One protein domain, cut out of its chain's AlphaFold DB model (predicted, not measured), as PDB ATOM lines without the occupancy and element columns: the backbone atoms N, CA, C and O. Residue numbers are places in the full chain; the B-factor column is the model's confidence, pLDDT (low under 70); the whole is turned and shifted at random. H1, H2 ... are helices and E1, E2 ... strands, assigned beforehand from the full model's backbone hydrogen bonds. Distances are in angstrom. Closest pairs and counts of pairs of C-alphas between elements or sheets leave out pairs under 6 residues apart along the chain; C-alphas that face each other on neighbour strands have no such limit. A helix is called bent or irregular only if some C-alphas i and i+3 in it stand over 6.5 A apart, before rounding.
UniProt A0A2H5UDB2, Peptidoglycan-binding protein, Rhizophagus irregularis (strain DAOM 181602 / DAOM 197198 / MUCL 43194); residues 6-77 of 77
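What this domain is: This is residues 6 to 77 of the 77 residues of the protein "Peptidoglycan-binding protein" of Rhizophagus irregularis (strain DAOM 181602 / DAOM 197198 / MUCL 43194) (UniProt A0A2H5UDB2). A small ribbon of two parallel strands, E1 and E2, runs between two helices, with H1 packed on one side of it and the last part of the much longer H2 on the other. Both helices run back against the strands' direction, and the long loop of residues 42 to 54 leads from E2 out to the far end of H2. The printed part has 72 residues, with E1, H1, E2 and H2 in that order along the chain; the class is mixed, helices and strands. It is only just compact, close to loose, with a radius of gyration of the C-alphas of 13.5 A, and flat, spanning 44 by 27 by 13 A.

How they stand to each other: E1, residues 6 to 9, and E2, residues 37 to 41, are parallel neighbours at 5 degrees; N 6 and O 37 are within hydrogen-bond range at 2.8 A, and N 39 and O 6 at 2.9 A. H1, residues 21 to 30, joins them in a strand-helix-strand unit, two parallel neighbour strands with a helix between, whose crossover is right-handed. The closest C-alphas of H1 and E2 are those of Tyr 26 and Tyr 40, 6.3 A apart. The closest of E2 and H2, residues 55 to 76, are those of Ile 41 and Lys 66, at 7.0 A. H1 and H2 are apart. In H1 and H2 every O i to N i+4 pair is within hydrogen-bond range.

Where its parts are: E1 begins at C-alpha 6 (185.689, 137.749, 200.534). H1 measures 14.1 A and E2 13.4 A from first to last C-alpha. H2 measures 31.6 A and ends at C-alpha 76 (174.602, 142.849, 205.100).

The domain as a whole: The C-alphas farthest apart, of Gln 35 and Phe 53, are 44.2 A apart. The printed part has no cut. The links E1 to H1 and E2 to H2 are long. Residues 49 to 60 have pLDDT under 70.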
ATOM      1  N   VAL A   6     184.415 137.321 201.110       95.38
ATOM      2  CA  VAL A   6     185.689 137.749 200.534       95.38
ATOM      3  C   VAL A   6     185.539 139.174 200.012       95.38
ATOM      4  O   VAL A   6     184.765 139.431 199.093       95.38
ATOM      5  N   VAL A   7     186.300 140.108 200.582       96.88
ATOM      6  CA  VAL A   7     186.363 141.500 200.117       96.88
ATOM      7  C   VAL A   7     187.735 141.752 199.501       96.88
ATOM      8  O   VAL A   7     188.763 141.564 200.148       96.88
ATOM      9  N   LEU A   8     187.743 142.166 198.237       97.56
ATOM     10  CA  LEU A   8     188.931 142.353 197.414       97.56
ATOM     11  C   LEU A   8     189.112 143.836 197.086       97.56
ATOM     12  O   LEU A   8     188.405 144.373 196.234       97.56
ATOM     13  N   CYS A   9     190.060 144.486 197.757       97.12
ATOM     14  CA  CYS A   9     190.413 145.888 197.529       97.12
ATOM     15  C   CYS A   9     191.601 145.988 196.563       97.12
ATOM     16  O   CYS A   9     192.660 145.419 196.832       97.12
ATOM     17  N   ASP A  10     191.431 146.695 195.449       97.12
ATOM     18  CA  ASP A  10     192.466 146.839 194.422       97.12
ATOM     19  C   ASP A  10     193.485 147.954 194.733       97.12
ATOM     20  O   ASP A  10     193.284 148.791 195.618       97.12
ATOM     21  N   GLY A  11     194.594 147.972 193.991       93.00
ATOM     22  CA  GLY A  11     195.659 148.969 194.129       93.00
ATOM     23  C   GLY A  11     195.270 150.356 193.608       93.00
ATOM     24  O   GLY A  11     194.349 150.500 192.811       93.00
ATOM     25  N   THR A  12     195.974 151.408 194.034       90.25
ATOM     26  CA  THR A  12     195.724 152.791 193.585       90.25
ATOM     27  C   THR A  12     195.709 152.886 192.055       90.25
ATOM     28  O   THR A  12     196.590 152.352 191.384       90.25
ATOM     29  N   TRP A  13     194.701 153.566 191.505       88.94
ATOM     30  CA  TRP A  13     194.420 153.694 190.069       88.94
ATOM     31  C   TRP A  13     194.121 152.375 189.335       88.94
ATOM     32  O   TRP A  13     193.982 152.378 188.110       88.94
ATOM     33  N   ASN A  14     193.997 151.244 190.037       93.62
ATOM     34  CA  ASN A  14     193.617 149.980 189.418       93.62
ATOM     35  C   ASN A  14     192.104 149.824 189.338       93.62
ATOM     36  O   ASN A  14     191.373 150.031 190.296       93.62
ATOM     37  N   SER A  15     191.647 149.434 188.160       94.50
ATOM     38  CA  SER A  15     190.242 149.199 187.841       94.50
ATOM     39  C   SER A  15     190.122 147.879 187.072       94.50
ATOM     40  O   SER A  15     191.150 147.303 186.693       94.50
ATOM     41  N   PRO A  16     188.905 147.420 186.726       96.12
ATOM     42  CA  PRO A  16     188.727 146.272 185.835       96.12
ATOM     43  C   PRO A  16     189.548 146.347 184.536       96.12
ATOM     44  O   PRO A  16     189.998 145.324 184.017       96.12
ATOM     45  N   ASN A  17     189.815 147.559 184.036       94.12
ATOM     46  CA  ASN A  17     190.624 147.783 182.836       94.12
ATOM     47  C   ASN A  17     192.114 147.469 183.042       94.12
ATOM     48  O   ASN A  17     192.806 147.121 182.088       94.12
ATOM     49  N   SER A  18     192.612 147.572 184.276       92.88
ATOM     50  CA  SER A  18     194.011 147.319 184.628       92.88
ATOM     51  C   SER A  18     194.354 145.830 184.669       92.88
ATOM     52  O   SER A  18     195.534 145.494 184.629       92.88
ATOM     53  N   LYS A  19     193.350 144.940 184.755       95.38
ATOM     54  CA  LYS A  19     193.533 143.483 184.910       95.38
ATOM     55  C   LYS A  19     194.517 143.125 186.035       95.38
ATOM     56  O   LYS A  19     195.370 142.256 185.868       95.38
ATOM     57  N   SER A  20     194.407 143.816 187.169       97.88
ATOM     58  CA  SER A  20     195.207 143.526 188.361       97.88
ATOM     59  C   SER A  20     194.982 142.084 188.827       97.88
ATOM     60  O   SER A  20     193.934 141.485 188.569       97.88
ATOM     61  N   ASN A  21     195.933 141.533 189.582       98.38
ATOM     62  CA  ASN A  21     195.762 140.207 190.183       98.38
ATOM     63  C   ASN A  21     194.524 140.146 191.095       98.38
ATOM     64  O   ASN A  21     193.876 139.108 191.165       98.38
ATOM     65  N   ILE A  22     194.165 141.260 191.745       98.12
ATOM     66  CA  ILE A  22     192.964 141.365 192.581       98.12
ATOM     67  C   ILE A  22     191.697 141.241 191.733       98.12
ATOM     68  O   ILE A  22     190.803 140.467 192.073       98.12
ATOM     69  N   TYR A  23     191.629 141.943 190.599       97.94
ATOM     70  CA  TYR A  23     190.494 141.834 189.688       97.94
ATOM     71  C   TYR A  23     190.399 140.443 189.039       97.94
ATOM     72  O   TYR A  23     189.307 139.891 188.914       97.94
ATOM     73  N   LEU A  24     191.531 139.838 188.661       97.44
ATOM     74  CA  LEU A  24     191.552 138.473 188.128       97.44
ATOM     75  C   LEU A  24     191.089 137.447 189.174       97.44
ATOM     76  O   LEU A  24     190.293 136.569 188.853       97.44
ATOM     77  N   LEU A  25     191.516 137.597 190.432       96.75
ATOM     78  CA  LEU A  25     191.048 136.763 191.538       96.75
ATOM     79  C   LEU A  25     189.547 136.945 191.788       96.75
ATOM     80  O   LEU A  25     188.837 135.958 191.953       96.75
ATOM     81  N   TYR A  26     189.044 138.182 191.763       96.88
ATOM     82  CA  TYR A  26     187.607 138.453 191.859       96.88
ATOM     83  C   TYR A  26     186.820 137.683 190.797       96.88
ATOM     84  O   TYR A  26     185.821 137.043 191.115       96.88
ATOM     85  N   LYS A  27     187.290 137.703 189.545       95.94
ATOM     86  CA  LYS A  27     186.645 136.992 188.440       95.94
ATOM     87  C   LYS A  27     186.580 135.480 188.667       95.94
ATOM     88  O   LYS A  27     185.512 134.923 188.449       95.94
ATOM     89  N   GLU A  28     187.659 134.857 189.141       94.69
ATOM     90  CA  GLU A  28     187.685 133.422 189.482       94.69
ATOM     91  C   GLU A  28     186.742 133.090 190.652       94.69
ATOM     92  O   GLU A  28     186.017 132.098 190.623       94.69
ATOM     93  N   LEU A  29     186.716 133.926 191.695       93.88
ATOM     94  CA  LEU A  29     185.891 133.675 192.880       93.88
ATOM     95  C   LEU A  29     184.397 133.903 192.621       93.88
ATOM     96  O   LEU A  29     183.578 133.218 193.236       93.88
ATOM     97  N   LEU A  30     184.046 134.809 191.701       89.94
ATOM     98  CA  LEU A  30     182.664 135.081 191.300       89.94
ATOM     99  C   LEU A  30     182.007 133.865 190.622       89.94
ATOM    100  O   LEU A  30     180.803 133.663 190.751       89.94
ATOM    101  N   GLU A  31     182.781 133.002 189.957       83.38
ATOM    102  CA  GLU A  31     182.270 131.736 189.404       83.38
ATOM    103  C   GLU A  31     181.833 130.743 190.500       83.38
ATOM    104  O   GLU A  31     181.125 129.770 190.231       83.38
ATOM    105  N   ARG A  32     182.220 131.000 191.758       82.94
ATOM    106  CA  ARG A  32     181.923 130.175 192.937       82.94
ATOM    107  C   ARG A  32     181.095 130.914 193.992       82.94
ATOM    108  O   ARG A  32     181.065 130.487 195.143       82.94
ATOM    109  N   ASP A  33     180.400 131.989 193.616       75.81
ATOM    110  CA  ASP A  33     179.668 132.869 194.550       75.81
ATOM    111  C   ASP A  33     178.496 132.161 195.279       75.81
ATOM    112  O   ASP A  33     178.009 132.596 196.315       75.81
ATOM    113  N   TYR A  34     178.077 130.975 194.820       78.00
ATOM    114  CA  TYR A  34     177.136 130.120 195.561       78.00
ATOM    115  C   TYR A  34     177.735 129.499 196.843       78.00
ATOM    116  O   TYR A  34     176.998 128.932 197.648       78.00
ATOM    117  N   GLN A  35     179.060 129.569 197.031       84.75
ATOM    118  CA  GLN A  35     179.786 129.032 198.194       84.75
ATOM    119  C   GLN A  35     180.310 130.122 199.142       84.75
ATOM    120  O   GLN A  35     180.713 129.817 200.266       84.75
ATOM    121  N   GLN A  36     180.359 131.373 198.685       89.31
ATOM    122  CA  GLN A  36     180.952 132.512 199.384       89.31
ATOM    123  C   GLN A  36     180.413 133.813 198.791       89.31
ATOM    124  O   GLN A  36     180.111 133.843 197.612       89.31
ATOM    125  N   HIS A  37     180.363 134.888 199.567       92.50
ATOM    126  CA  HIS A  37     179.959 136.204 199.073       92.50
ATOM    127  C   HIS A  37     181.193 137.019 198.692       92.50
ATOM    128  O   HIS A  37     182.037 137.285 199.554       92.50
ATOM    129  N   VAL A  38     181.320 137.397 197.419       95.38
ATOM    130  CA  VAL A  38     182.504 138.104 196.913       95.38
ATOM    131  C   VAL A  38     182.188 139.555 196.547       95.38
ATOM    132  O   VAL A  38     181.358 139.832 195.683       95.38
ATOM    133  N   LEU A  39     182.930 140.498 197.130       96.12
ATOM    134  CA  LEU A  39     182.917 141.908 196.735       96.12
ATOM    135  C   LEU A  39     184.271 142.327 196.167       96.12
ATOM    136  O   LEU A  39     185.308 142.128 196.797       96.12
ATOM    137  N   TYR A  40     184.246 143.009 195.023       97.50
ATOM    138  CA  TYR A  40     185.382 143.766 194.502       97.50
ATOM    139  C   TYR A  40     185.195 145.268 194.728       97.50
ATOM    140  O   TYR A  40     184.128 145.833 194.467       97.50
ATOM    141  N   ILE A  41     186.259 145.914 195.196       97.38
ATOM    142  CA  ILE A  41     186.367 147.356 195.380       97.38
ATOM    143  C   ILE A  41     187.560 147.828 194.551       97.38
ATOM    144  O   ILE A  41     188.690 147.397 194.769       97.38
ATOM    145  N   ASP A  42     187.299 148.713 193.596       95.81
ATOM    146  CA  ASP A  42     188.327 149.285 192.737       95.81
ATOM    147  C   ASP A  42     189.301 150.192 193.503       95.81
ATOM    148  O   ASP A  42     189.050 150.677 194.611       95.81
ATOM    149  N   GLY A  43     190.433 150.450 192.867       92.62
ATOM    150  CA  GLY A  43     191.525 151.248 193.381       92.62
ATOM    151  C   GLY A  43     191.144 152.677 193.722       92.62
ATOM    152  O   GLY A  43     190.290 153.295 193.084       92.62
ATOM    153  N   ILE A  44     191.806 153.243 194.721       90.19
ATOM    154  CA  ILE A  44     191.685 154.673 195.027       90.19
ATOM    155  C   ILE A  44     192.126 155.518 193.822       90.19
ATOM    156  O   ILE A  44     193.072 155.144 193.132       90.19
ATOM    157  N   GLY A  45     191.426 156.622 193.544       83.38
ATOM    158  CA  GLY A  45     191.664 157.483 192.375       83.38
ATOM    159  C   GLY A  45     190.964 157.038 191.081       83.38
ATOM    160  O   GLY A  45     190.943 157.783 190.104       83.38
ATOM    161  N   VAL A  46     190.339 155.855 191.037       87.00
ATOM    162  CA  VAL A  46     189.528 155.443 189.875       87.00
ATOM    163  C   VAL A  46     188.278 156.321 189.754       87.00
ATOM    164  O   VAL A  46     187.507 156.441 190.700       87.00
ATOM    165  N   GLY A  47     188.067 156.912 188.572       78.06
ATOM    166  CA  GLY A  47     186.899 157.752 188.269       78.06
ATOM    167  C   GLY A  47     187.019 159.220 188.699       78.06
ATOM    168  O   GLY A  47     186.106 159.999 188.430       78.06
ATOM    169  N   GLU A  48     188.131 159.621 189.321       72.50
ATOM    170  CA  GLU A  48     188.382 161.011 189.713       72.50
ATOM    171  C   GLU A  48     189.017 161.803 188.551       72.50
ATOM    172  O   GLU A  48     189.902 161.309 187.849       72.50
ATOM    173  N   MET A  49     188.554 163.038 188.308       61.75
ATOM    174  CA  MET A  49     189.151 163.911 187.288       61.75
ATOM    175  C   MET A  49     190.581 164.276 187.698       61.75
ATOM    176  O   MET A  49     190.793 164.954 188.700       61.75
ATOM    177  N   ALA A  50     191.552 163.856 186.885       57.53
ATOM    178  CA  ALA A  50     192.971 164.137 187.057       57.53
ATOM    179  C   ALA A  50     193.294 165.615 186.765       57.53
ATOM    180  O   ALA A  50     193.919 165.939 185.757       57.53
ATOM    181  N   PHE A  51     192.861 166.529 187.631       52.94
ATOM    182  CA  PHE A  51     193.420 167.876 187.683       52.94
ATOM    183  C   PHE A  51     194.489 167.945 188.773       52.94
ATOM    184  O   PHE A  51     194.312 167.462 189.892       52.94
ATOM    185  N   GLY A  52     195.647 168.478 188.382       54.03
ATOM    186  CA  GLY A  52     196.888 168.413 189.141       54.03
ATOM    187  C   GLY A  52     196.802 169.018 190.543       54.03
ATOM    188  O   GLY A  52     196.162 170.040 190.766       54.03
ATOM    189  N   PHE A  53     197.544 168.387 191.456       44.62
ATOM    190  CA  PHE A  53     197.958 168.911 192.762       44.62
ATOM    191  C   PHE A  53     196.898 169.088 193.867       44.62
ATOM    192  O   PHE A  53     197.127 169.851 194.799       44.62
ATOM    193  N   ILE A  54     195.813 168.302 193.872       54.72
ATOM    194  CA  ILE A  54     194.980 168.089 195.081       54.72
ATOM    195  C   ILE A  54     194.672 166.593 195.243       54.72
ATOM    196  O   ILE A  54     193.529 166.151 195.191       54.72
ATOM    197  N   ILE A  55     195.724 165.785 195.357       57.84
ATOM    198  CA  ILE A  55     195.604 164.324 195.327       57.84
ATOM    199  C   ILE A  55     195.155 163.773 196.695       57.84
ATOM    200  O   ILE A  55     194.300 162.901 196.730       57.84
ATOM    201  N   ASP A  56     195.582 164.339 197.827       59.50
ATOM    202  CA  ASP A  56     195.253 163.757 199.144       59.50
ATOM    203  C   ASP A  56     193.780 163.914 199.554       59.50
ATOM    204  O   ASP A  56     193.221 163.026 200.192       59.50
ATOM    205  N   GLY A  57     193.128 165.019 199.183       60.81
ATOM    206  CA  GLY A  57     191.746 165.291 199.597       60.81
ATOM    207  C   GLY A  57     190.732 164.345 198.951       60.81
ATOM    208  O   GLY A  57     189.885 163.780 199.638       60.81
ATOM    209  N   ALA A  58     190.840 164.139 197.637       64.31
ATOM    210  CA  ALA A  58     189.956 163.239 196.901       64.31
ATOM    211  C   ALA A  58     190.264 161.759 197.209       64.31
ATOM    212  O   ALA A  58     189.343 161.000 197.508       64.31
ATOM    213  N   ILE A  59     191.552 161.392 197.313       67.62
ATOM    214  CA  ILE A  59     192.006 160.068 197.774       67.62
ATOM    215  C   ILE A  59     191.478 159.745 199.176       67.62
ATOM    216  O   ILE A  59     191.004 158.635 199.402       67.62
ATOM    217  N   ALA A  60     191.531 160.687 200.124       69.75
ATOM    218  CA  ALA A  60     191.028 160.464 201.479       69.75
ATOM    219  C   ALA A  60     189.496 160.323 201.517       69.75
ATOM    220  O   ALA A  60     188.981 159.463 202.236       69.75
ATOM    221  N   LEU A  61     188.769 161.120 200.721       71.56
ATOM    222  CA  LEU A  61     187.311 161.023 200.606       71.56
ATOM    223  C   LEU A  61     186.874 159.684 199.999       71.56
ATOM    224  O   LEU A  61     185.967 159.038 200.528       71.56
ATOM    225  N   SER A  62     187.520 159.236 198.919       82.38
ATOM    226  CA  SER A  62     187.186 157.953 198.298       82.38
ATOM    227  C   SER A  62     187.666 156.760 199.126       82.38
ATOM    228  O   SER A  62     186.991 155.732 199.137       82.38
ATOM    229  N   LEU A  63     188.755 156.887 199.893       88.38
ATOM    230  CA  LEU A  63     189.229 155.833 200.796       88.38
ATOM    231  C   LEU A  63     188.251 155.552 201.936       88.38
ATOM    232  O   LEU A  63     187.879 154.395 202.135       88.38
ATOM    233  N   ASP A  64     187.794 156.584 202.650       90.00
ATOM    234  CA  ASP A  64     186.806 156.424 203.727       90.00
ATOM    235  C   ASP A  64     185.503 155.794 203.204       90.00
ATOM    236  O   ASP A  64     185.003 154.820 203.774       90.00
ATOM    237  N   ALA A  65     184.999 156.275 202.061       91.19
ATOM    238  CA  ALA A  65     183.801 155.725 201.432       91.19
ATOM    239  C   ALA A  65     183.968 154.244 201.040       91.19
ATOM    240  O   ALA A  65     183.065 153.435 201.267       91.19
ATOM    241  N   LYS A  66     185.126 153.860 200.489       94.06
ATOM    242  CA  LYS A  66     185.410 152.471 200.099       94.06
ATOM    243  C   LYS A  66     185.578 151.543 201.300       94.06
ATOM    244  O   LYS A  66     185.082 150.418 201.256       94.06
ATOM    245  N   ILE A  67     186.193 152.011 202.387       94.56
ATOM    246  CA  ILE A  67     186.269 151.260 203.649       94.56
ATOM    247  C   ILE A  67     184.862 151.014 204.202       94.56
ATOM    248  O   ILE A  67     184.515 149.873 204.516       94.56
ATOM    249  N   LYS A  68     184.025 152.057 204.270       95.56
ATOM    250  CA  LYS A  68     182.631 151.942 204.726       95.56
ATOM    251  C   LYS A  68     181.831 150.970 203.867       95.56
ATOM    252  O   LYS A  68     181.169 150.104 204.425       95.56
ATOM    253  N   LYS A  69     181.972 151.038 202.540       95.81
ATOM    254  CA  LYS A  69     181.359 150.086 201.601       95.81
ATOM    255  C   LYS A  69     181.776 148.637 201.885       95.81
ATOM    256  O   LYS A  69     180.939 147.741 201.844       95.81
ATOM    257  N   GLY A  70     183.055 148.401 202.185       96.69
ATOM    258  CA  GLY A  70     183.553 147.072 202.550       96.69
ATOM    259  C   GLY A  70     182.902 146.530 203.825       96.69
ATOM    260  O   GLY A  70     182.427 145.398 203.842       96.69
ATOM    261  N   TYR A  71     182.817 147.348 204.877       97.00
ATOM    262  CA  TYR A  71     182.155 146.950 206.124       97.00
ATOM    263  C   TYR A  71     180.642 146.792 205.977       97.00
ATOM    264  O   TYR A  71     180.079 145.844 206.520       97.00
ATOM    265  N   GLU A  72     179.991 147.675 205.224       97.19
ATOM    266  CA  GLU A  72     178.566 147.573 204.902       97.19
ATOM    267  C   GLU A  72     178.253 146.242 204.210       97.19
ATOM    268  O   GLU A  72     177.293 145.559 204.569       97.19
ATOM    269  N   TYR A  73     179.103 145.812 203.277       96.06
ATOM    270  CA  TYR A  73     178.962 144.511 202.633       96.06
ATOM    271  C   TYR A  73     179.072 143.351 203.628       96.06
ATOM    272  O   TYR A  73     178.216 142.470 203.630       96.06
ATOM    273  N   ILE A  74     180.068 143.384 204.521       94.38
ATOM    274  CA  ILE A  74     180.286 142.334 205.530       94.38
ATOM    275  C   ILE A  74     179.079 142.176 206.464       94.38
ATOM    276  O   ILE A  74     178.734 141.055 206.822       94.38
ATOM    277  N   ILE A  75     178.441 143.274 206.887       95.25
ATOM    278  CA  ILE A  75     177.308 143.202 207.829       95.25
ATOM    279  C   ILE A  75     175.982 142.829 207.153       95.25
ATOM    280  O   ILE A  75     175.074 142.342 207.826       95.25
ATOM    281  N   THR A  76     175.847 143.087 205.850       93.62
ATOM    282  CA  THR A  76     174.602 142.849 205.100       93.62
ATOM    283  C   THR A  76     174.551 141.485 204.423       93.62
ATOM    284  O   THR A  76     173.452 141.019 204.117       93.62
ATOM    285  N   HIS A  77     175.702 140.842 204.212       88.88
ATOM    286  CA  HIS A  77     175.809 139.533 203.565       88.88
ATOM    287  C   HIS A  77     176.010 138.422 204.565       88.88
ATOM    288  O   HIS A  77     175.404 137.356 204.327       88.88
TER     289      HIS A  77